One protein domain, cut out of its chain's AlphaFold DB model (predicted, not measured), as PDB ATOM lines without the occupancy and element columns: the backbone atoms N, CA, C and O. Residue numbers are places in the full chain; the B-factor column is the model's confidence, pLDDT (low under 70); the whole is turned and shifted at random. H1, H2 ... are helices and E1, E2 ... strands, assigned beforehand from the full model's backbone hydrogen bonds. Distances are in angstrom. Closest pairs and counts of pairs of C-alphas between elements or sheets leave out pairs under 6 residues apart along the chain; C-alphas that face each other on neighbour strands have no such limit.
ATOM      1  N   HIS A   2     154.640 123.549  84.168       64.69
ATOM      2  CA  HIS A   2     153.309 124.192  84.152       64.69
ATOM      3  C   HIS A   2     152.794 124.528  82.743       64.69
ATOM      4  O   HIS A   2     151.741 125.133  82.613       64.69
ATOM      5  N   SER A   3     153.503 124.153  81.678       86.19
ATOM      6  CA  SER A   3     153.118 124.464  80.292       86.19
ATOM      7  C   SER A   3     152.789 123.232  79.447       86.19
ATOM      8  O   SER A   3     152.357 123.380  78.306       86.19
ATOM      9  N   LEU A   4     153.003 122.020  79.971       93.44
ATOM     10  CA  LEU A   4     152.808 120.801  79.195       93.44
ATOM     11  C   LEU A   4     151.310 120.536  79.005       93.44
ATOM     12  O   LEU A   4     150.627 120.121  79.937       93.44
ATOM     13  N   ALA A   5     150.820 120.798  77.794       96.25
ATOM     14  CA  ALA A   5     149.409 120.663  77.432       96.25
ATOM     15  C   ALA A   5     149.111 119.414  76.586       96.25
ATOM     16  O   ALA A   5     147.969 118.956  76.553       96.25
ATOM     17  N   PHE A   6     150.125 118.836  75.935       97.19
ATOM     18  CA  PHE A   6     149.970 117.709  75.018       97.19
ATOM     19  C   PHE A   6     151.063 116.674  75.267       97.19
ATOM     20  O   PHE A   6     152.247 117.009  75.268       97.19
ATOM     21  N   ILE A   7     150.659 115.421  75.452       97.31
ATOM     22  CA  ILE A   7     151.548 114.262  75.486       97.31
ATOM     23  C   ILE A   7     151.045 113.262  74.450       97.31
ATOM     24  O   ILE A   7     149.887 112.845  74.485       97.31
ATOM     25  N   HIS A   8     151.935 112.862  73.547       97.38
ATOM     26  CA  HIS A   8     151.720 111.767  72.612       97.38
ATOM     27  C   HIS A   8     152.906 110.815  72.727       97.38
ATOM     28  O   HIS A   8     154.036 111.202  72.437       97.38
ATOM     29  N   ILE A   9     152.650 109.580  73.151       96.50
ATOM     30  CA  ILE A   9     153.656 108.522  73.242       96.50
ATOM     31  C   ILE A   9     153.150 107.360  72.401       96.50
ATOM     32  O   ILE A   9     152.099 106.790  72.698       96.50
ATOM     33  N   ALA A  10     153.886 107.029  71.341       94.19
ATOM     34  CA  ALA A  10     153.492 105.990  70.407       94.19
ATOM     35  C   ALA A  10     154.653 105.075  70.019       94.19
ATOM     36  O   ALA A  10     155.797 105.514  69.966       94.19
ATOM     37  N   VAL A  11     154.338 103.819  69.697       91.31
ATOM     38  CA  VAL A  11     155.285 102.836  69.129       91.31
ATOM     39  C   VAL A  11     156.454 102.515  70.075       91.31
ATOM     40  O   VAL A  11     157.598 102.345  69.662       91.31
ATOM     41  N   HIS A  12     156.166 102.385  71.371       92.94
ATOM     42  CA  HIS A  12     157.143 101.928  72.361       92.94
ATOM     43  C   HIS A  12     156.767 100.540  72.882       92.94
ATOM     44  O   HIS A  12     156.217 100.384  73.970       92.94
ATOM     45  N   LEU A  13     157.097  99.515  72.093       89.44
ATOM     46  CA  LEU A  13     156.631  98.143  72.324       89.44
ATOM     47  C   LEU A  13     157.158  97.524  73.630       89.44
ATOM     48  O   LEU A  13     156.497  96.666  74.203       89.44
ATOM     49  N   GLY A  14     158.334  97.958  74.096       91.44
ATOM     50  CA  GLY A  14     158.973  97.481  75.330       91.44
ATOM     51  C   GLY A  14     158.849  98.424  76.530       91.44
ATOM     52  O   GLY A  14     159.470  98.172  77.561       91.44
ATOM     53  N   LEU A  15     158.112  99.536  76.409       95.19
ATOM     54  CA  LEU A  15     157.924 100.464  77.524       95.19
ATOM     55  C   LEU A  15     156.935  99.866  78.524       95.19
ATOM     56  O   LEU A  15     155.773  99.663  78.188       95.19
ATOM     57  N   ARG A  16     157.402  99.622  79.751       95.69
ATOM     58  CA  ARG A  16     156.600  98.980  80.805       95.69
ATOM     59  C   ARG A  16     155.944  99.930  81.788       95.69
ATOM     60  O   ARG A  16     154.874  99.629  82.300       95.69
ATOM     61  N   HIS A  17     156.565 101.085  82.020       96.69
ATOM     62  CA  HIS A  17     156.094 102.063  82.995       96.69
ATOM     63  C   HIS A  17     156.229 103.476  82.447       96.69
ATOM     64  O   HIS A  17     157.220 103.818  81.797       96.69
ATOM     65  N   LEU A  18     155.240 104.306  82.758       96.56
ATOM     66  CA  LEU A  18     155.290 105.744  82.538       96.56
ATOM     67  C   LEU A  18     155.689 106.456  83.835       96.56
ATOM     68  O   LEU A  18     155.389 105.969  84.927       96.56
ATOM     69  N   PRO A  19     156.343 107.625  83.747       94.94
ATOM     70  CA  PRO A  19     156.518 108.478  84.913       94.94
ATOM     71  C   PRO A  19     155.158 108.958  85.437       94.94
ATOM     72  O   PRO A  19     154.165 108.993  84.711       94.94
ATOM     73  N   SER A  20     155.126 109.378  86.703       95.56
ATOM     74  CA  SER A  20     153.913 109.917  87.324       95.56
ATOM     75  C   SER A  20     153.356 111.128  86.564       95.56
ATOM     76  O   SER A  20     154.107 112.005  86.137       95.56
ATOM     77  N   PHE A  21     152.025 111.217  86.480       95.44
ATOM     78  CA  PHE A  21     151.308 112.382  85.951       95.44
ATOM     79  C   PHE A  21     151.082 113.496  86.984       95.44
ATOM     80  O   PHE A  21     150.400 114.483  86.704       95.44
ATOM     81  N   ARG A  22     151.664 113.372  88.182       94.81
ATOM     82  CA  ARG A  22     151.540 114.382  89.234       94.81
ATOM     83  C   ARG A  22     152.069 115.739  88.762       94.81
ATOM     84  O   ARG A  22     153.165 115.850  88.215       94.81
ATOM     85  N   GLY A  23     151.294 116.789  89.005       93.44
ATOM     86  CA  GLY A  23     151.596 118.160  88.605       93.44
ATOM     87  C   GLY A  23     151.250 118.505  87.153       93.44
ATOM     88  O   GLY A  23     151.443 119.657  86.762       93.44
ATOM     89  N   LEU A  24     150.702 117.574  86.358       94.75
ATOM     90  CA  LEU A  24     150.256 117.819  84.977       94.75
ATOM     91  C   LEU A  24     148.880 118.514  84.901       94.75
ATOM     92  O   LEU A  24     148.056 118.207  84.043       94.75
ATOM     93  N   ALA A  25     148.653 119.514  85.757       94.25
ATOM     94  CA  ALA A  25     147.376 120.222  85.904       94.25
ATOM     95  C   ALA A  25     146.892 120.958  84.643       94.25
ATOM     96  O   ALA A  25     145.706 121.264  84.523       94.25
ATOM     97  N   ASN A  26     147.797 121.236  83.701       95.75
ATOM     98  CA  ASN A  26     147.503 121.928  82.445       95.75
ATOM     99  C   ASN A  26     147.448 120.986  81.232       95.75
ATOM    100  O   ASN A  26     147.294 121.463  80.106       95.75
ATOM    101  N   LEU A  27     147.570 119.670  81.441       97.50
ATOM    102  CA  LEU A  27     147.500 118.694  80.362       97.50
ATOM    103  C   LEU A  27     146.079 118.648  79.795       97.50
ATOM    104  O   LEU A  27     145.129 118.383  80.525       97.50
ATOM    105  N   ARG A  28     145.946 118.896  78.491       97.94
ATOM    106  CA  ARG A  28     144.675 118.884  77.755       97.94
ATOM    107  C   ARG A  28     144.517 117.647  76.886       97.94
ATOM    108  O   ARG A  28     143.397 117.188  76.687       97.94
ATOM    109  N   SER A  29     145.616 117.081  76.390       98.38
ATOM    110  CA  SER A  29     145.581 115.868  75.578       98.38
ATOM    111  C   SER A  29     146.639 114.858  75.997       98.38
ATOM    112  O   SER A  29     147.821 115.188  76.097       98.38
ATOM    113  N   LEU A  30     146.198 113.614  76.178       98.25
ATOM    114  CA  LEU A  30     147.035 112.448  76.416       98.25
ATOM    115  C   LEU A  30     146.704 111.374  75.376       98.25
ATOM    116  O   LEU A  30     145.571 110.901  75.303       98.25
ATOM    117  N   THR A  31     147.692 111.007  74.563       97.88
ATOM    118  CA  THR A  31     147.597 109.920  73.582       97.88
ATOM    119  C   THR A  31     148.674 108.884  73.867       97.88
ATOM    120  O   THR A  31     149.860 109.211  73.857       97.88
ATOM    121  N   LEU A  32     148.249 107.650  74.125       96.69
ATOM    122  CA  LEU A  32     149.102 106.494  74.371       96.69
ATOM    123  C   LEU A  32     148.745 105.400  73.358       96.69
ATOM    124  O   LEU A  32     147.635 104.859  73.381       96.69
ATOM    125  N   THR A  33     149.676 105.092  72.458       93.81
ATOM    126  CA  THR A  33     149.412 104.236  71.294       93.81
ATOM    127  C   THR A  33     150.495 103.177  71.103       93.81
ATOM    128  O   THR A  33     151.679 103.487  71.149       93.81
ATOM    129  N   LEU A  34     150.118 101.924  70.825       91.94
ATOM    130  CA  LEU A  34     151.075 100.834  70.559       91.94
ATOM    131  C   LEU A  34     152.086 100.670  71.713       91.94
ATOM    132  O   LEU A  34     153.301 100.648  71.507       91.94
ATOM    133  N   LEU A  35     151.564 100.592  72.942       93.44
ATOM    134  CA  LEU A  35     152.334 100.404  74.177       93.44
ATOM    135  C   LEU A  35     152.047  99.013  74.740       93.44
ATOM    136  O   LEU A  35     151.378  98.846  75.756       93.44
ATOM    137  N   PHE A  36     152.517  97.999  74.021       89.62
ATOM    138  CA  PHE A  36     152.119  96.609  74.237       89.62
ATOM    139  C   PHE A  36     152.495  96.038  75.603       89.62
ATOM    140  O   PHE A  36     151.785  95.174  76.104       89.62
ATOM    141  N   GLN A  37     153.604  96.499  76.181       91.50
ATOM    142  CA  GLN A  37     154.095  96.040  77.480       91.50
ATOM    143  C   GLN A  37     153.812  97.024  78.619       91.50
ATOM    144  O   GLN A  37     154.296  96.790  79.722       91.50
ATOM    145  N   LEU A  38     153.064  98.107  78.380       94.62
ATOM    146  CA  LEU A  38     152.735  99.062  79.436       94.62
ATOM    147  C   LEU A  38     151.831  98.372  80.458       94.62
ATOM    148  O   LEU A  38     150.721  97.971  80.124       94.62
ATOM    149  N   GLU A  39     152.327  98.218  81.680       93.38
ATOM    150  CA  GLU A  39     151.673  97.400  82.706       93.38
ATOM    151  C   GLU A  39     150.523  98.160  83.380       93.38
ATOM    152  O   GLU A  39     149.482  97.589  83.703       93.38
ATOM    153  N   GLU A  40     150.684  99.472  83.559       93.94
ATOM    154  CA  GLU A  40     149.700 100.320  84.224       93.94
ATOM    155  C   GLU A  40     149.740 101.769  83.731       93.94
ATOM    156  O   GLU A  40     150.745 102.262  83.208       93.94
ATOM    157  N   LEU A  41     148.622 102.468  83.929       95.62
ATOM    158  CA  LEU A  41     148.542 103.912  83.747       95.62
ATOM    159  C   LEU A  41     148.812 104.607  85.086       95.62
ATOM    160  O   LEU A  41     148.211 104.223  86.093       95.62
ATOM    161  N   PRO A  42     149.639 105.667  85.109       96.31
ATOM    162  CA  PRO A  42     149.721 106.537  86.269       96.31
ATOM    163  C   PRO A  42     148.359 107.160  86.591       96.31
ATOM    164  O   PRO A  42     147.535 107.395  85.706       96.31
ATOM    165  N   ASP A  43     148.150 107.454  87.869       96.00
ATOM    166  CA  ASP A  43     146.895 107.998  88.379       96.00
ATOM    167  C   ASP A  43     146.507 109.358  87.756       96.00
ATOM    168  O   ASP A  43     147.358 110.168  87.377       96.00
ATOM    169  N   PHE A  44     145.198 109.607  87.663       97.38
ATOM    170  CA  PHE A  44     144.622 110.765  86.979       97.38
ATOM    171  C   PHE A  44     144.276 111.953  87.895       97.38
ATOM    172  O   PHE A  44     143.704 112.925  87.406       97.38
ATOM    173  N   THR A  45     144.628 111.927  89.188       96.75
ATOM    174  CA  THR A  45     144.235 112.940  90.195       96.75
ATOM    175  C   THR A  45     144.474 114.383  89.745       96.75
ATOM    176  O   THR A  45     143.605 115.233  89.927       96.75
ATOM    177  N   ASP A  46     145.618 114.665  89.115       95.94
ATOM    178  CA  ASP A  46     145.987 116.025  88.703       95.94
ATOM    179  C   ASP A  46     145.536 116.376  87.272       95.94
ATOM    180  O   ASP A  46     145.820 117.467  86.789       95.94
ATOM    181  N   LEU A  47     144.809 115.497  86.573       96.81
ATOM    182  CA  LEU A  47     144.432 115.672  85.162       96.81
ATOM    183  C   LEU A  47     143.072 116.366  84.968       96.81
ATOM    184  O   LEU A  47     142.338 116.080  84.024       96.81
ATOM    185  N   GLY A  48     142.731 117.316  85.843       96.75
ATOM    186  CA  GLY A  48     141.440 118.018  85.811       96.75
ATOM    187  C   GLY A  48     141.168 118.810  84.526       96.75
ATOM    188  O   GLY A  48     140.009 118.976  84.145       96.75
ATOM    189  N   SER A  49     142.223 119.256  83.839       97.31
ATOM    190  CA  SER A  49     142.140 119.992  82.569       97.31
ATOM    191  C   SER A  49     142.127 119.093  81.329       97.31
ATOM    192  O   SER A  49     142.103 119.620  80.217       97.31
ATOM    193  N   LEU A  50     142.165 117.766  81.488       98.44
ATOM    194  CA  LEU A  50     142.265 116.846  80.360       98.44
ATOM    195  C   LEU A  50     140.968 116.851  79.547       98.44
ATOM    196  O   LEU A  50     139.905 116.491  80.044       98.44
ATOM    197  N   GLU A  51     141.074 117.235  78.280       98.56
ATOM    198  CA  GLU A  51     139.968 117.310  77.323       98.56
ATOM    199  C   GLU A  51     139.918 116.059  76.431       98.56
ATOM    200  O   GLU A  51     138.839 115.636  76.011       98.56
ATOM    201  N   ARG A  52     141.078 115.443  76.154       98.50
ATOM    202  CA  ARG A  52     141.220 114.282  75.265       98.50
ATOM    203  C   ARG A  52     142.110 113.198  75.869       98.50
ATOM    204  O   ARG A  52     143.297 113.436  76.094       98.50
ATOM    205  N   LEU A  53     141.564 111.991  76.004       98.19
ATOM    206  CA  LEU A  53     142.295 110.775  76.359       98.19
ATOM    207  C   LEU A  53     142.141 109.727  75.253       98.19
ATOM    208  O   LEU A  53     141.028 109.341  74.903       98.19
ATOM    209  N   VAL A  54     143.259 109.269  74.694       96.56
ATOM    210  CA  VAL A  54     143.293 108.238  73.652       96.56
ATOM    211  C   VAL A  54     144.217 107.115  74.097       96.56
ATOM    212  O   VAL A  54     145.404 107.344  74.324       96.56
ATOM    213  N   LEU A  55     143.664 105.910  74.201       94.81
ATOM    214  CA  LEU A  55     144.364 104.678  74.536       94.81
ATOM    215  C   LEU A  55     144.129 103.669  73.409       94.81
ATOM    216  O   LEU A  55     143.013 103.194  73.209       94.81
ATOM    217  N   THR A  56     145.166 103.338  72.648       90.75
ATOM    218  CA  THR A  56     145.033 102.405  71.517       90.75
ATOM    219  C   THR A  56     146.141 101.368  71.554       90.75
ATOM    220  O   THR A  56     147.308 101.747  71.640       90.75
ATOM    221  N   PHE A  57     145.800 100.085  71.435       89.00
ATOM    222  CA  PHE A  57     146.762  98.988  71.587       89.00
ATOM    223  C   PHE A  57     147.540  99.052  72.918       89.00
ATOM    224  O   PHE A  57     148.768  99.172  72.950       89.00
ATOM    225  N   VAL A  58     146.796  98.992  74.019       89.81
ATOM    226  CA  VAL A  58     147.310  98.992  75.399       89.81
ATOM    227  C   VAL A  58     146.960  97.666  76.081       89.81
ATOM    228  O   VAL A  58     146.383  97.618  77.163       89.81
ATOM    229  N   SER A  59     147.264  96.568  75.389       86.44
ATOM    230  CA  SER A  59     146.785  95.219  75.704       86.44
ATOM    231  C   SER A  59     147.278  94.655  77.041       86.44
ATOM    232  O   SER A  59     146.665  93.730  77.549       86.44
ATOM    233  N   ALA A  60     148.370  95.168  77.614       89.25
ATOM    234  CA  ALA A  60     148.854  94.727  78.926       89.25
ATOM    235  C   ALA A  60     148.173  95.447  80.106       89.25
ATOM    236  O   ALA A  60     148.333  95.026  81.250       89.25
ATOM    237  N   ILE A  61     147.397  96.505  79.843       91.31
ATOM    238  CA  ILE A  61     146.750  97.300  80.887       91.31
ATOM    239  C   ILE A  61     145.395  96.688  81.238       91.31
ATOM    240  O   ILE A  61     144.391  96.899  80.552       91.31
ATOM    241  N   ASP A  62     145.355  95.996  82.373       90.19
ATOM    242  CA  ASP A  62     144.138  95.350  82.864       90.19
ATOM    243  C   ASP A  62     143.077  96.324  83.381       90.19
ATOM    244  O   ASP A  62     141.896  95.975  83.427       90.19
ATOM    245  N   LEU A  63     143.479  97.521  83.816       91.38
ATOM    246  CA  LEU A  63     142.639  98.439  84.586       91.38
ATOM    247  C   LEU A  63     142.890  99.884  84.162       91.38
ATOM    248  O   LEU A  63     144.033 100.280  83.942       91.38
ATOM    249  N   ALA A  64     141.840 100.702  84.151       93.50
ATOM    250  CA  ALA A  64     141.998 102.151  84.102       93.50
ATOM    251  C   ALA A  64     141.993 102.749  85.526       93.50
ATOM    252  O   ALA A  64     141.214 102.283  86.367       93.50
ATOM    253  N   PRO A  65     142.796 103.798  85.798       95.56
ATOM    254  CA  PRO A  65     142.659 104.616  87.000       95.56
ATOM    255  C   PRO A  65     141.261 105.236  87.110       95.56
ATOM    256  O   PRO A  65     140.499 105.285  86.137       95.56
ATOM    257  N   ASP A  66     140.919 105.731  88.300       96.44
ATOM    258  CA  ASP A  66     139.652 106.433  88.496       96.44
ATOM    259  C   ASP A  66     139.581 107.673  87.593       96.44
ATOM    260  O   ASP A  66     140.503 108.484  87.537       96.44
ATOM    261  N   MET A  67     138.473 107.815  86.869       97.56
ATOM    262  CA  MET A  67     138.239 108.927  85.952       97.56
ATOM    263  C   MET A  67     137.431 110.059  86.596       97.56
ATOM    264  O   MET A  67     137.211 111.076  85.941       97.56
ATOM    265  N   ALA A  68     137.034 109.944  87.871       97.94
ATOM    266  CA  ALA A  68     136.404 111.039  88.617       97.94
ATOM    267  C   ALA A  68     137.155 112.393  88.533       97.94
ATOM    268  O   ALA A  68     136.494 113.435  88.459       97.94
ATOM    269  N   PRO A  69     138.506 112.437  88.503       97.75
ATOM    270  CA  PRO A  69     139.240 113.693  88.348       97.75
ATOM    271  C   PRO A  69     139.108 114.351  86.965       97.75
ATOM    272  O   PRO A  69     139.338 115.555  86.857       97.75
ATOM    273  N   LEU A  70     138.721 113.613  85.916       97.94
ATOM    274  CA  LEU A  70     138.714 114.063  84.514       97.94
ATOM    275  C   LEU A  70     137.488 114.937  84.176       97.94
ATOM    276  O   LEU A  70     136.684 114.623  83.297       97.94
ATOM    277  N   ARG A  71     137.329 116.051  84.893       96.44
ATOM    278  CA  ARG A  71     136.127 116.907  84.860       96.44
ATOM    279  C   ARG A  71     135.872 117.564  83.500       96.44
ATOM    280  O   ARG A  71     134.717 117.802  83.156       96.44
ATOM    281  N   ASN A  72     136.928 117.820  82.730       98.00
ATOM    282  CA  ASN A  72     136.855 118.498  81.435       98.00
ATOM    283  C   ASN A  72     136.894 117.539  80.237       98.00
ATOM    284  O   ASN A  72     137.029 118.000  79.104       98.00
ATOM    285  N   LEU A  73     136.766 116.224  80.455       98.44
ATOM    286  CA  LEU A  73     136.921 115.240  79.386       98.44
ATOM    287  C   LEU A  73     135.803 115.367  78.340       98.44
ATOM    288  O   LEU A  73     134.617 115.129  78.608       98.44
ATOM    289  N   GLN A  74     136.210 115.720  77.123       98.00
ATOM    290  CA  GLN A  74     135.351 115.888  75.951       98.00
ATOM    291  C   GLN A  74     135.477 114.722  74.977       98.00
ATOM    292  O   GLN A  74     134.540 114.459  74.234       98.00
ATOM    293  N   ASN A  75     136.617 114.028  74.977       97.25
ATOM    294  CA  ASN A  75     136.887 112.904  74.092       97.25
ATOM    295  C   ASN A  75     137.607 111.785  74.847       97.25
ATOM    296  O   ASN A  75     138.673 112.009  75.428       97.25
ATOM    297  N   LEU A  76     137.059 110.574  74.767       96.69
ATOM    298  CA  LEU A  76     137.705 109.349  75.226       96.69
ATOM    299  C   LEU A  76     137.680 108.314  74.104       96.69
ATOM    300  O   LEU A  76     136.624 108.044  73.535       96.69
ATOM    301  N   MET A  77     138.830 107.719  73.810       93.38
ATOM    302  CA  MET A  77     138.943 106.598  72.883       93.38
ATOM    303  C   MET A  77     139.731 105.471  73.536       93.38
ATOM    304  O   MET A  77     140.840 105.695  74.019       93.38
ATOM    305  N   VAL A  78     139.153 104.273  73.529       91.88
ATOM    306  CA  VAL A  78     139.812 103.032  73.951       91.88
ATOM    307  C   VAL A  78     139.541 101.996  72.871       91.88
ATOM    308  O   VAL A  78     138.416 101.515  72.761       91.88
ATOM    309  N   SER A  79     140.534 101.692  72.037       84.81
ATOM    310  CA  SER A  79     140.316 100.889  70.824       84.81
ATOM    311  C   SER A  79     141.483  99.965  70.479       84.81
ATOM    312  O   SER A  79     142.575 100.071  71.042       84.81
ATOM    313  N   PHE A  80     141.257  99.086  69.496       72.25
ATOM    314  CA  PHE A  80     142.245  98.199  68.871       72.25
ATOM    315  C   PHE A  80     142.935  97.169  69.778       72.25
ATOM    316  O   PHE A  80     143.705  96.386  69.237       72.25
ATOM    317  N   ARG A  81     142.658  97.162  71.097       74.62
ATOM    318  CA  ARG A  81     142.889  96.113  72.127       74.62
ATOM    319  C   ARG A  81     143.269  96.741  73.471       74.62
ATOM    320  O   ARG A  81     144.353  97.300  73.626       74.62
ATOM    321  N   GLY A  82     142.383  96.613  74.451       78.81
ATOM    322  CA  GLY A  82     142.640  96.932  75.853       78.81
ATOM    323  C   GLY A  82     141.895  95.917  76.706       78.81
ATOM    324  O   GLY A  82     140.670  95.836  76.613       78.81
ATOM    325  N   THR A  83     142.613  95.124  77.502       88.88
ATOM    326  CA  THR A  83     142.016  93.994  78.239       88.88
ATOM    327  C   THR A  83     140.944  94.460  79.218       88.88
ATOM    328  O   THR A  83     139.951  93.758  79.410       88.88
ATOM    329  N   MET A  84     141.050  95.698  79.713       90.88
ATOM    330  CA  MET A  84     140.025  96.389  80.507       90.88
ATOM    331  C   MET A  84     138.612  96.403  79.880       90.88
ATOM    332  O   MET A  84     137.626  96.580  80.594       90.88
ATOM    333  N   CYS A  85     138.492  96.224  78.560       91.25
ATOM    334  CA  CYS A  85     137.207  96.191  77.859       91.25
ATOM    335  C   CYS A  85     136.450  94.868  78.008       91.25
ATOM    336  O   CYS A  85     135.251  94.831  77.751       91.25
ATOM    337  N   CYS A  86     137.121  93.790  78.412       91.50
ATOM    338  CA  CYS A  86     136.526  92.455  78.431       91.50
ATOM    339  C   CYS A  86     136.911  91.616  79.656       91.50
ATOM    340  O   CYS A  86     136.306  90.580  79.891       91.50
ATOM    341  N   ASN A  87     137.934  92.000  80.425       92.81
ATOM    342  CA  ASN A  87     138.484  91.179  81.508       92.81
ATOM    343  C   ASN A  87     137.647  91.254  82.801       92.81
ATOM    344  O   ASN A  87     138.063  90.756  83.849       92.81
ATOM    345  N   GLY A  88     136.478  91.904  82.751       92.75
ATOM    346  CA  GLY A  88     135.605  92.157  83.893       92.75
ATOM    347  C   GLY A  88     135.907  93.435  84.676       92.75
ATOM    348  O   GLY A  88     135.289  93.652  85.715       92.75
ATOM    349  N   PHE A  89     136.832  94.296  84.240       93.94
ATOM    350  CA  PHE A  89     137.143  95.560  84.924       93.94
ATOM    351  C   PHE A  89     135.913  96.466  85.135       93.94
ATOM    352  O   PHE A  89     135.683  96.932  86.255       93.94
ATOM    353  N   LEU A  90     135.109  96.696  84.091       92.25
ATOM    354  CA  LEU A  90     134.044  97.709  84.112       92.25
ATOM    355  C   LEU A  90     132.878  97.365  85.051       92.25
ATOM    356  O   LEU A  90     132.422  98.215  85.819       92.25
ATOM    357  N   ASN A  91     132.391  96.127  84.993       88.88
ATOM    358  CA  ASN A  91     131.162  95.696  85.667       88.88
ATOM    359  C   ASN A  91     131.273  94.315  86.339       88.88
ATOM    360  O   ASN A  91     130.271  93.790  86.812       88.88
ATOM    361  N   GLY A  92     132.465  93.715  86.379       90.12
ATOM    362  CA  GLY A  92     132.675  92.362  86.903       90.12
ATOM    363  C   GLY A  92     132.369  91.237  85.910       90.12
ATOM    364  O   GLY A  92     132.671  90.083  86.207       90.12
ATOM    365  N   THR A  93     131.822  91.535  84.727       90.44
ATOM    366  CA  THR A  93     131.520  90.536  83.694       90.44
ATOM    367  C   THR A  93     132.693  90.397  82.734       90.44
ATOM    368  O   THR A  93     133.039  91.342  82.030       90.44
ATOM    369  N   CYS A  94     133.307  89.215  82.711       92.81
ATOM    370  CA  CYS A  94     134.360  88.898  81.756       92.81
ATOM    371  C   CYS A  94     133.782  88.270  80.479       92.81
ATOM    372  O   CYS A  94     132.951  87.367  80.576       92.81
ATOM    373  N   ASP A  95     134.258  88.703  79.312       91.62
ATOM    374  CA  ASP A  95     133.910  88.145  78.004       91.62
ATOM    375  C   ASP A  95     135.158  87.964  77.127       91.62
ATOM    376  O   ASP A  95     135.564  88.853  76.380       91.62
ATOM    377  N   LEU A  96     135.782  86.785  77.199       90.25
ATOM    378  CA  LEU A  96     136.965  86.468  76.390       90.25
ATOM    379  C   LEU A  96     136.649  86.208  74.907       90.25
ATOM    380  O   LEU A  96     137.583  86.070  74.120       90.25
ATOM    381  N   ASN A  97     135.369  86.153  74.512       88.75
ATOM    382  CA  ASN A  97     134.990  86.073  73.101       88.75
ATOM    383  C   ASN A  97     135.010  87.449  72.420       88.75
ATOM    384  O   ASN A  97     134.973  87.519  71.192       88.75
ATOM    385  N   ASN A  98     135.098  88.536  73.192       86.94
ATOM    386  CA  ASN A  98     135.226  89.878  72.647       86.94
ATOM    387  C   ASN A  98     136.520  90.009  71.820       86.94
ATOM    388  O   ASN A  98     137.619  89.682  72.282       86.94
ATOM    389  N   SER A  99     136.408  90.544  70.600       83.69
ATOM    390  CA  SER A  99     137.526  90.666  69.652       83.69
ATOM    391  C   SER A  99     138.698  91.503  70.180       83.69
ATOM    392  O   SER A  99     139.847  91.256  69.809       83.69
ATOM    393  N   LEU A 100     138.447  92.430  71.113       85.00
ATOM    394  CA  LEU A 100     139.477  93.247  71.766       85.00
ATOM    395  C   LEU A 100     140.380  92.452  72.719       85.00
ATOM    396  O   LEU A 100     141.394  92.983  73.172       85.00
ATOM    397  N   CYS A 101     140.023  91.205  73.013       87.88
ATOM    398  CA  CYS A 101     140.711  90.343  73.967       87.88
ATOM    399  C   CYS A 101     141.111  88.979  73.425       87.88
ATOM    400  O   CYS A 101     141.809  88.234  74.115       87.88
ATOM    401  N   ALA A 102     140.704  88.672  72.196       85.31
ATOM    402  CA  ALA A 102     141.197  87.526  71.457       85.31
ATOM    403  C   ALA A 102     142.723  87.600  71.271       85.31
ATOM    404  O   ALA A 102     143.333  88.658  71.407       85.31
ATOM    405  N   GLU A 103     143.356  86.498  70.889       85.25
ATOM    406  CA  GLU A 103     144.756  86.509  70.455       85.25
ATOM    407  C   GLU A 103     144.952  87.463  69.252       85.25
ATOM    408  O   GLU A 103     144.084  87.589  68.383       85.25
ATOM    409  N   SER A 104     146.105  88.134  69.175       79.56
ATOM    410  CA  SER A 104     146.558  88.803  67.952       79.56
ATOM    411  C   SER A 104     147.882  88.222  67.492       79.56
ATOM    412  O   SER A 104     148.939  88.570  68.016       79.56
ATOM    413  N   LYS A 105     147.837  87.385  66.455       78.06
ATOM    414  CA  LYS A 105     149.050  86.828  65.839       78.06
ATOM    415  C   LYS A 105     149.884  87.900  65.144       78.06
ATOM    416  O   LYS A 105     151.103  87.865  65.242       78.06
ATOM    417  N   LEU A 106     149.226  88.869  64.501       73.88
ATOM    418  CA  LEU A 106     149.893  89.980  63.815       73.88
ATOM    419  C   LEU A 106     150.757  90.805  64.777       73.88
ATOM    420  O   LEU A 106     151.877  91.168  64.441       73.88
ATOM    421  N   TRP A 107     150.240  91.072  65.977       74.62
ATOM    422  CA  TRP A 107     150.919  91.905  66.970       74.62
ATOM    423  C   TRP A 107     151.636  91.104  68.062       74.62
ATOM    424  O   TRP A 107     152.222  91.702  68.957       74.62
ATOM    425  N   GLY A 108     151.598  89.767  68.015       77.06
ATOM    426  CA  GLY A 108     152.171  88.900  69.052       77.06
ATOM    427  C   GLY A 108     151.522  89.077  70.430       77.06
ATOM    428  O   GLY A 108     152.195  88.917  71.446       77.06
ATOM    429  N   MET A 109     150.240  89.457  70.479       78.50
ATOM    430  CA  MET A 109     149.514  89.687  71.732       78.50
ATOM    431  C   MET A 109     148.759  88.419  72.152       78.50
ATOM    432  O   MET A 109     147.974  87.903  71.348       78.50
ATOM    433  N   PRO A 110     148.936  87.931  73.392       84.38
ATOM    434  CA  PRO A 110     148.185  86.785  73.889       84.38
ATOM    435  C   PRO A 110     146.719  87.146  74.162       84.38
ATOM    436  O   PRO A 110     146.360  88.317  74.290       84.38
ATOM    437  N   THR A 111     145.879  86.118  74.290       87.44
ATOM    438  CA  THR A 111     144.503  86.263  74.781       87.44
ATOM    439  C   THR A 111     144.497  86.880  76.182       87.44
ATOM    440  O   THR A 111     145.332  86.539  77.024       87.44
ATOM    441  N   ALA A 112     143.534  87.765  76.443       90.00
ATOM    442  CA  ALA A 112     143.319  88.335  77.768       90.00
ATOM    443  C   ALA A 112     142.993  87.253  78.812       90.00
ATOM    444  O   ALA A 112     142.492  86.174  78.492       90.00
ATOM    445  N   THR A 113     143.199  87.579  80.087       91.94
ATOM    446  CA  THR A 113     142.736  86.748  81.205       91.94
ATOM    447  C   THR A 113     141.657  87.477  81.990       91.94
ATOM    448  O   THR A 113     141.694  88.699  82.125       91.94
ATOM    449  N   CYS A 114     140.671  86.737  82.496       92.81
ATOM    450  CA  CYS A 114     139.637  87.326  83.337       92.81
ATOM    451  C   CYS A 114     140.203  87.711  84.701       92.81
ATOM    452  O   CYS A 114     140.897  86.922  85.349       92.81
ATOM    453  N   LEU A 115     139.818  88.886  85.190       92.25
ATOM    454  CA  LEU A 115     140.048  89.253  86.578       92.25
ATOM    455  C   LEU A 115     139.179  88.366  87.501       92.25
ATOM    456  O   LEU A 115     138.057  88.021  87.126       92.25
ATOM    457  N   PRO A 116     139.638  88.027  88.723       89.38
ATOM    458  CA  PRO A 116     138.894  87.151  89.634       89.38
ATOM    459  C   PRO A 116     137.478  87.660  89.946       89.38
ATOM    460  O   PRO A 116     137.303  88.847  90.210       89.38
ATOM    461  N   SER A 117     136.476  86.780  89.992       79.69
ATOM    462  CA  SER A 117     135.067  87.187  90.157       79.69
ATOM    463  C   SER A 117     134.710  87.698  91.563       79.69
ATOM    464  O   SER A 117     133.875  88.583  91.697       79.69
ATOM    465  N   ASN A 118     135.366  87.197  92.619       79.44
ATOM    466  CA  ASN A 118     135.045  87.519  94.025       79.44
ATOM    467  C   ASN A 118     135.887  88.670  94.605       79.44
ATOM    468  O   ASN A 118     136.157  88.718  95.806       79.44
ATOM    469  N   ARG A 119     136.372  89.579  93.757       81.81
ATOM    470  CA  ARG A 119     137.237  90.687  94.183       81.81
ATOM    471  C   ARG A 119     136.427  91.911  94.593       81.81
ATOM    472  O   ARG A 119     135.502  92.323  93.904       81.81
ATOM    473  N   THR A 120     136.849  92.541  95.680       73.62
ATOM    474  CA  THR A 120     136.358  93.860  96.112       73.62
ATOM    475  C   THR A 120     137.166  95.009  95.503       73.62
ATOM    476  O   THR A 120     136.710  96.148  95.495       73.62
ATOM    477  N   GLY A 121     138.360  94.717  94.973       75.75
ATOM    478  CA  GLY A 121     139.244  95.671  94.305       75.75
ATOM    479  C   GLY A 121     139.318  95.471  92.789       75.75
ATOM    480  O   GLY A 121     138.812  94.492  92.237       75.75
ATOM    481  N   LYS A 122     140.001  96.397  92.109       79.06
ATOM    482  CA  LYS A 122     140.200  96.403  90.647       79.06
ATOM    483  C   LYS A 122     138.910  96.592  89.825       79.06
ATOM    484  O   LYS A 122     138.907  96.330  88.627       79.06
ATOM    485  N   LEU A 123     137.782  96.927  90.445       90.94
ATOM    486  CA  LEU A 123     136.552  97.268  89.727       90.94
ATOM    487  C   LEU A 123     136.584  98.755  89.392       90.94
ATOM    488  O   LEU A 123     137.078  99.551  90.191       90.94
ATOM    489  N   ALA A 124     136.043  99.125  88.234       94.75
ATOM    490  CA  ALA A 124     135.831 100.528  87.914       94.75
ATOM    491  C   ALA A 124     134.993 101.205  89.016       94.75
ATOM    492  O   ALA A 124     134.098 100.589  89.605       94.75
ATOM    493  N   THR A 125     135.265 102.474  89.298       95.62
ATOM    494  CA  THR A 125     134.396 103.295  90.151       95.62
ATOM    495  C   THR A 125     133.094 103.619  89.414       95.62
ATOM    496  O   THR A 125     132.998 103.455  88.192       95.62
ATOM    497  N   ASP A 126     132.083 104.117  90.131       96.06
ATOM    498  CA  ASP A 126     130.859 104.618  89.489       96.06
ATOM    499  C   ASP A 126     131.156 105.765  88.518       96.06
ATOM    500  O   ASP A 126     130.586 105.819  87.428       96.06
ATOM    501  N   ALA A 127     132.104 106.639  88.872       96.56
ATOM    502  CA  ALA A 127     132.546 107.727  88.013       96.56
ATOM    503  C   ALA A 127     133.197 107.202  86.724       96.56
ATOM    504  O   ALA A 127     132.815 107.623  85.633       96.56
ATOM    505  N   THR A 128     134.117 106.236  86.822       97.31
ATOM    506  CA  THR A 128     134.732 105.614  85.643       97.31
ATOM    507  C   THR A 128     133.694 104.912  84.774       97.31
ATOM    508  O   THR A 128     133.682 105.122  83.564       97.31
ATOM    509  N   ARG A 129     132.766 104.143  85.360       96.62
ATOM    510  CA  ARG A 129     131.663 103.529  84.601       96.62
ATOM    511  C   ARG A 129     130.827 104.569  83.858       96.62
ATOM    512  O   ARG A 129     130.524 104.369  82.685       96.62
ATOM    513  N   ALA A 130     130.480 105.676  84.513       97.38
ATOM    514  CA  ALA A 130     129.716 106.754  83.895       97.38
ATOM    515  C   ALA A 130     130.473 107.395  82.720       97.38
ATOM    516  O   ALA A 130     129.867 107.689  81.689       97.38
ATOM    517  N   VAL A 131     131.795 107.562  82.834       97.62
ATOM    518  CA  VAL A 131     132.638 108.060  81.738       97.62
ATOM    519  C   VAL A 131     132.662 107.074  80.567       97.62
ATOM    520  O   VAL A 131     132.414 107.485  79.435       97.62
ATOM    521  N   PHE A 132     132.881 105.778  80.808       95.44
ATOM    522  CA  PHE A 132     132.830 104.767  79.742       95.44
ATOM    523  C   PHE A 132     131.453 104.723  79.063       95.44
ATOM    524  O   PHE A 132     131.374 104.679  77.839       95.44
ATOM    525  N   ALA A 133     130.364 104.814  79.832       95.69
ATOM    526  CA  ALA A 133     129.012 104.866  79.281       95.69
ATOM    527  C   ALA A 133     128.778 106.122  78.419       95.69
ATOM    528  O   ALA A 133     128.212 106.018  77.328       95.69
ATOM    529  N   LYS A 134     129.261 107.293  78.867       96.75
ATOM    530  CA  LYS A 134     129.193 108.564  78.121       96.75
ATOM    531  C   LYS A 134     129.884 108.473  76.755       96.75
ATOM    532  O   LYS A 134     129.425 109.107  75.811       96.75
ATOM    533  N   PHE A 135     130.963 107.696  76.648       96.06
ATOM    534  CA  PHE A 135     131.781 107.563  75.437       96.06
ATOM    535  C   PHE A 135     131.647 106.194  74.748       96.06
ATOM    536  O   PHE A 135     132.548 105.779  74.023       96.06
ATOM    537  N   SER A 136     130.523 105.496  74.938       92.88
ATOM    538  CA  SER A 136     130.298 104.115  74.466       92.88
ATOM    539  C   SER A 136     130.528 103.885  72.963       92.88
ATOM    540  O   SER A 136     130.875 102.778  72.559       92.88
ATOM    541  N   SER A 137     130.398 104.920  72.126       90.44
ATOM    542  CA  SER A 137     130.655 104.846  70.681       90.44
ATOM    543  C   SER A 137     132.138 104.824  70.290       90.44
ATOM    544  O   SER A 137     132.448 104.588  69.126       90.44
ATOM    545  N   SER A 138     133.050 105.148  71.209       90.44
ATOM    546  CA  SER A 138     134.495 105.264  70.949       90.44
ATOM    547  C   SER A 138     135.362 104.490  71.943       90.44
ATOM    548  O   SER A 138     136.588 104.450  71.798       90.44
ATOM    549  N   VAL A 139     134.753 103.874  72.957       92.56
ATOM    550  CA  VAL A 139     135.429 103.021  73.936       92.56
ATOM    551  C   VAL A 139     134.933 101.597  73.818       92.56
ATOM    552  O   VAL A 139     133.732 101.352  73.768       92.56
ATOM    553  N   CYS A 140     135.872 100.655  73.805       88.88
ATOM    554  CA  CYS A 140     135.582  99.225  73.796       88.88
ATOM    555  C   CYS A 140     134.650  98.779  72.657       88.88
ATOM    556  O   CYS A 140     134.006  97.737  72.754       88.88
ATOM    557  N   SER A 141     134.579  99.559  71.579       80.88
ATOM    558  CA  SER A 141     133.816  99.205  70.392       80.88
ATOM    559  C   SER A 141     134.530  98.073  69.666       80.88
ATOM    560  O   SER A 141     135.757  98.101  69.510       80.88
ATOM    561  N   GLU A 142     133.764  97.076  69.228       69.50
ATOM    562  CA  GLU A 142     134.311  95.997  68.417       69.50
ATOM    563  C   GLU A 142     134.995  96.590  67.192       69.50
ATOM    564  O   GLU A 142     134.433  97.402  66.456       69.50
ATOM    565  N   THR A 143     136.246  96.193  66.994       62.12
ATOM    566  CA  THR A 143     136.939  96.529  65.763       62.12
ATOM    567  C   THR A 143     136.470  95.512  64.736       62.12
ATOM    568  O   THR A 143     136.906  94.363  64.753       62.12
ATOM    569  N   THR A 144     135.549  95.906  63.860       56.91
ATOM    570  CA  THR A 144     135.340  95.199  62.598       56.91
ATOM    571  C   THR A 144     136.568  95.465  61.736       56.91
ATOM    572  O   THR A 144     136.577  96.346  60.880       56.91
ATOM    573  N   GLU A 145     137.657  94.744  62.010       56.53
ATOM    574  CA  GLU A 145     138.764  94.650  61.069       56.53
ATOM    575  C   GLU A 145     138.179  94.039  59.797       56.53
ATOM    576  O   GLU A 145     137.913  92.842  59.743       56.53
TER     577      GLU A 145
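AT A GLANCE: This is residues 2 to 145 of the 218 residues of an uncharacterized protein of Globisporangium ultimum (strain ATCC 200006 / CBS 805.95 / DAOM BR144) (UniProt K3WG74). With little regular structure, the chain winds in stacked turns: short parallel strands E1, E2, E3, E4, side by side in that order, make one wall, and helix H1 follows near E4. Of 144 printed residues, 29 are in named elements, class mixed. The whole is compact, radius of gyration of the C-alphas 14.5 A, spans 43 by 32 by 26 A.

HOW THE PARTS SIT: Start at edge strand E1, residues 6 to 10; E2, residues 29 to 33, is parallel at 2 degrees, N 7 and O 29 within hydrogen-bond range at 2.9 A. E3, residues 52 to 56, and edge strand E4, residues 75 to 79, follow, parallel at 3 degrees each, N 30 and O 52, N 53 and O 75 likewise 2.9 A. H1, residues 126 to 134, only grazes the sheet; every O i to N i+4 pair is within range.

IN THESE COORDINATES: Find E1, 13.1 A long, from C-alpha 6 at (149.970, 117.709, 75.018); H1, 12.1 A, ends at C-alpha 134, (129.193, 108.564, 78.121).

THE WHOLE: The printed part has no cut, its links are long, and pLDDT is under 70 at residues 2 and 142 to 145.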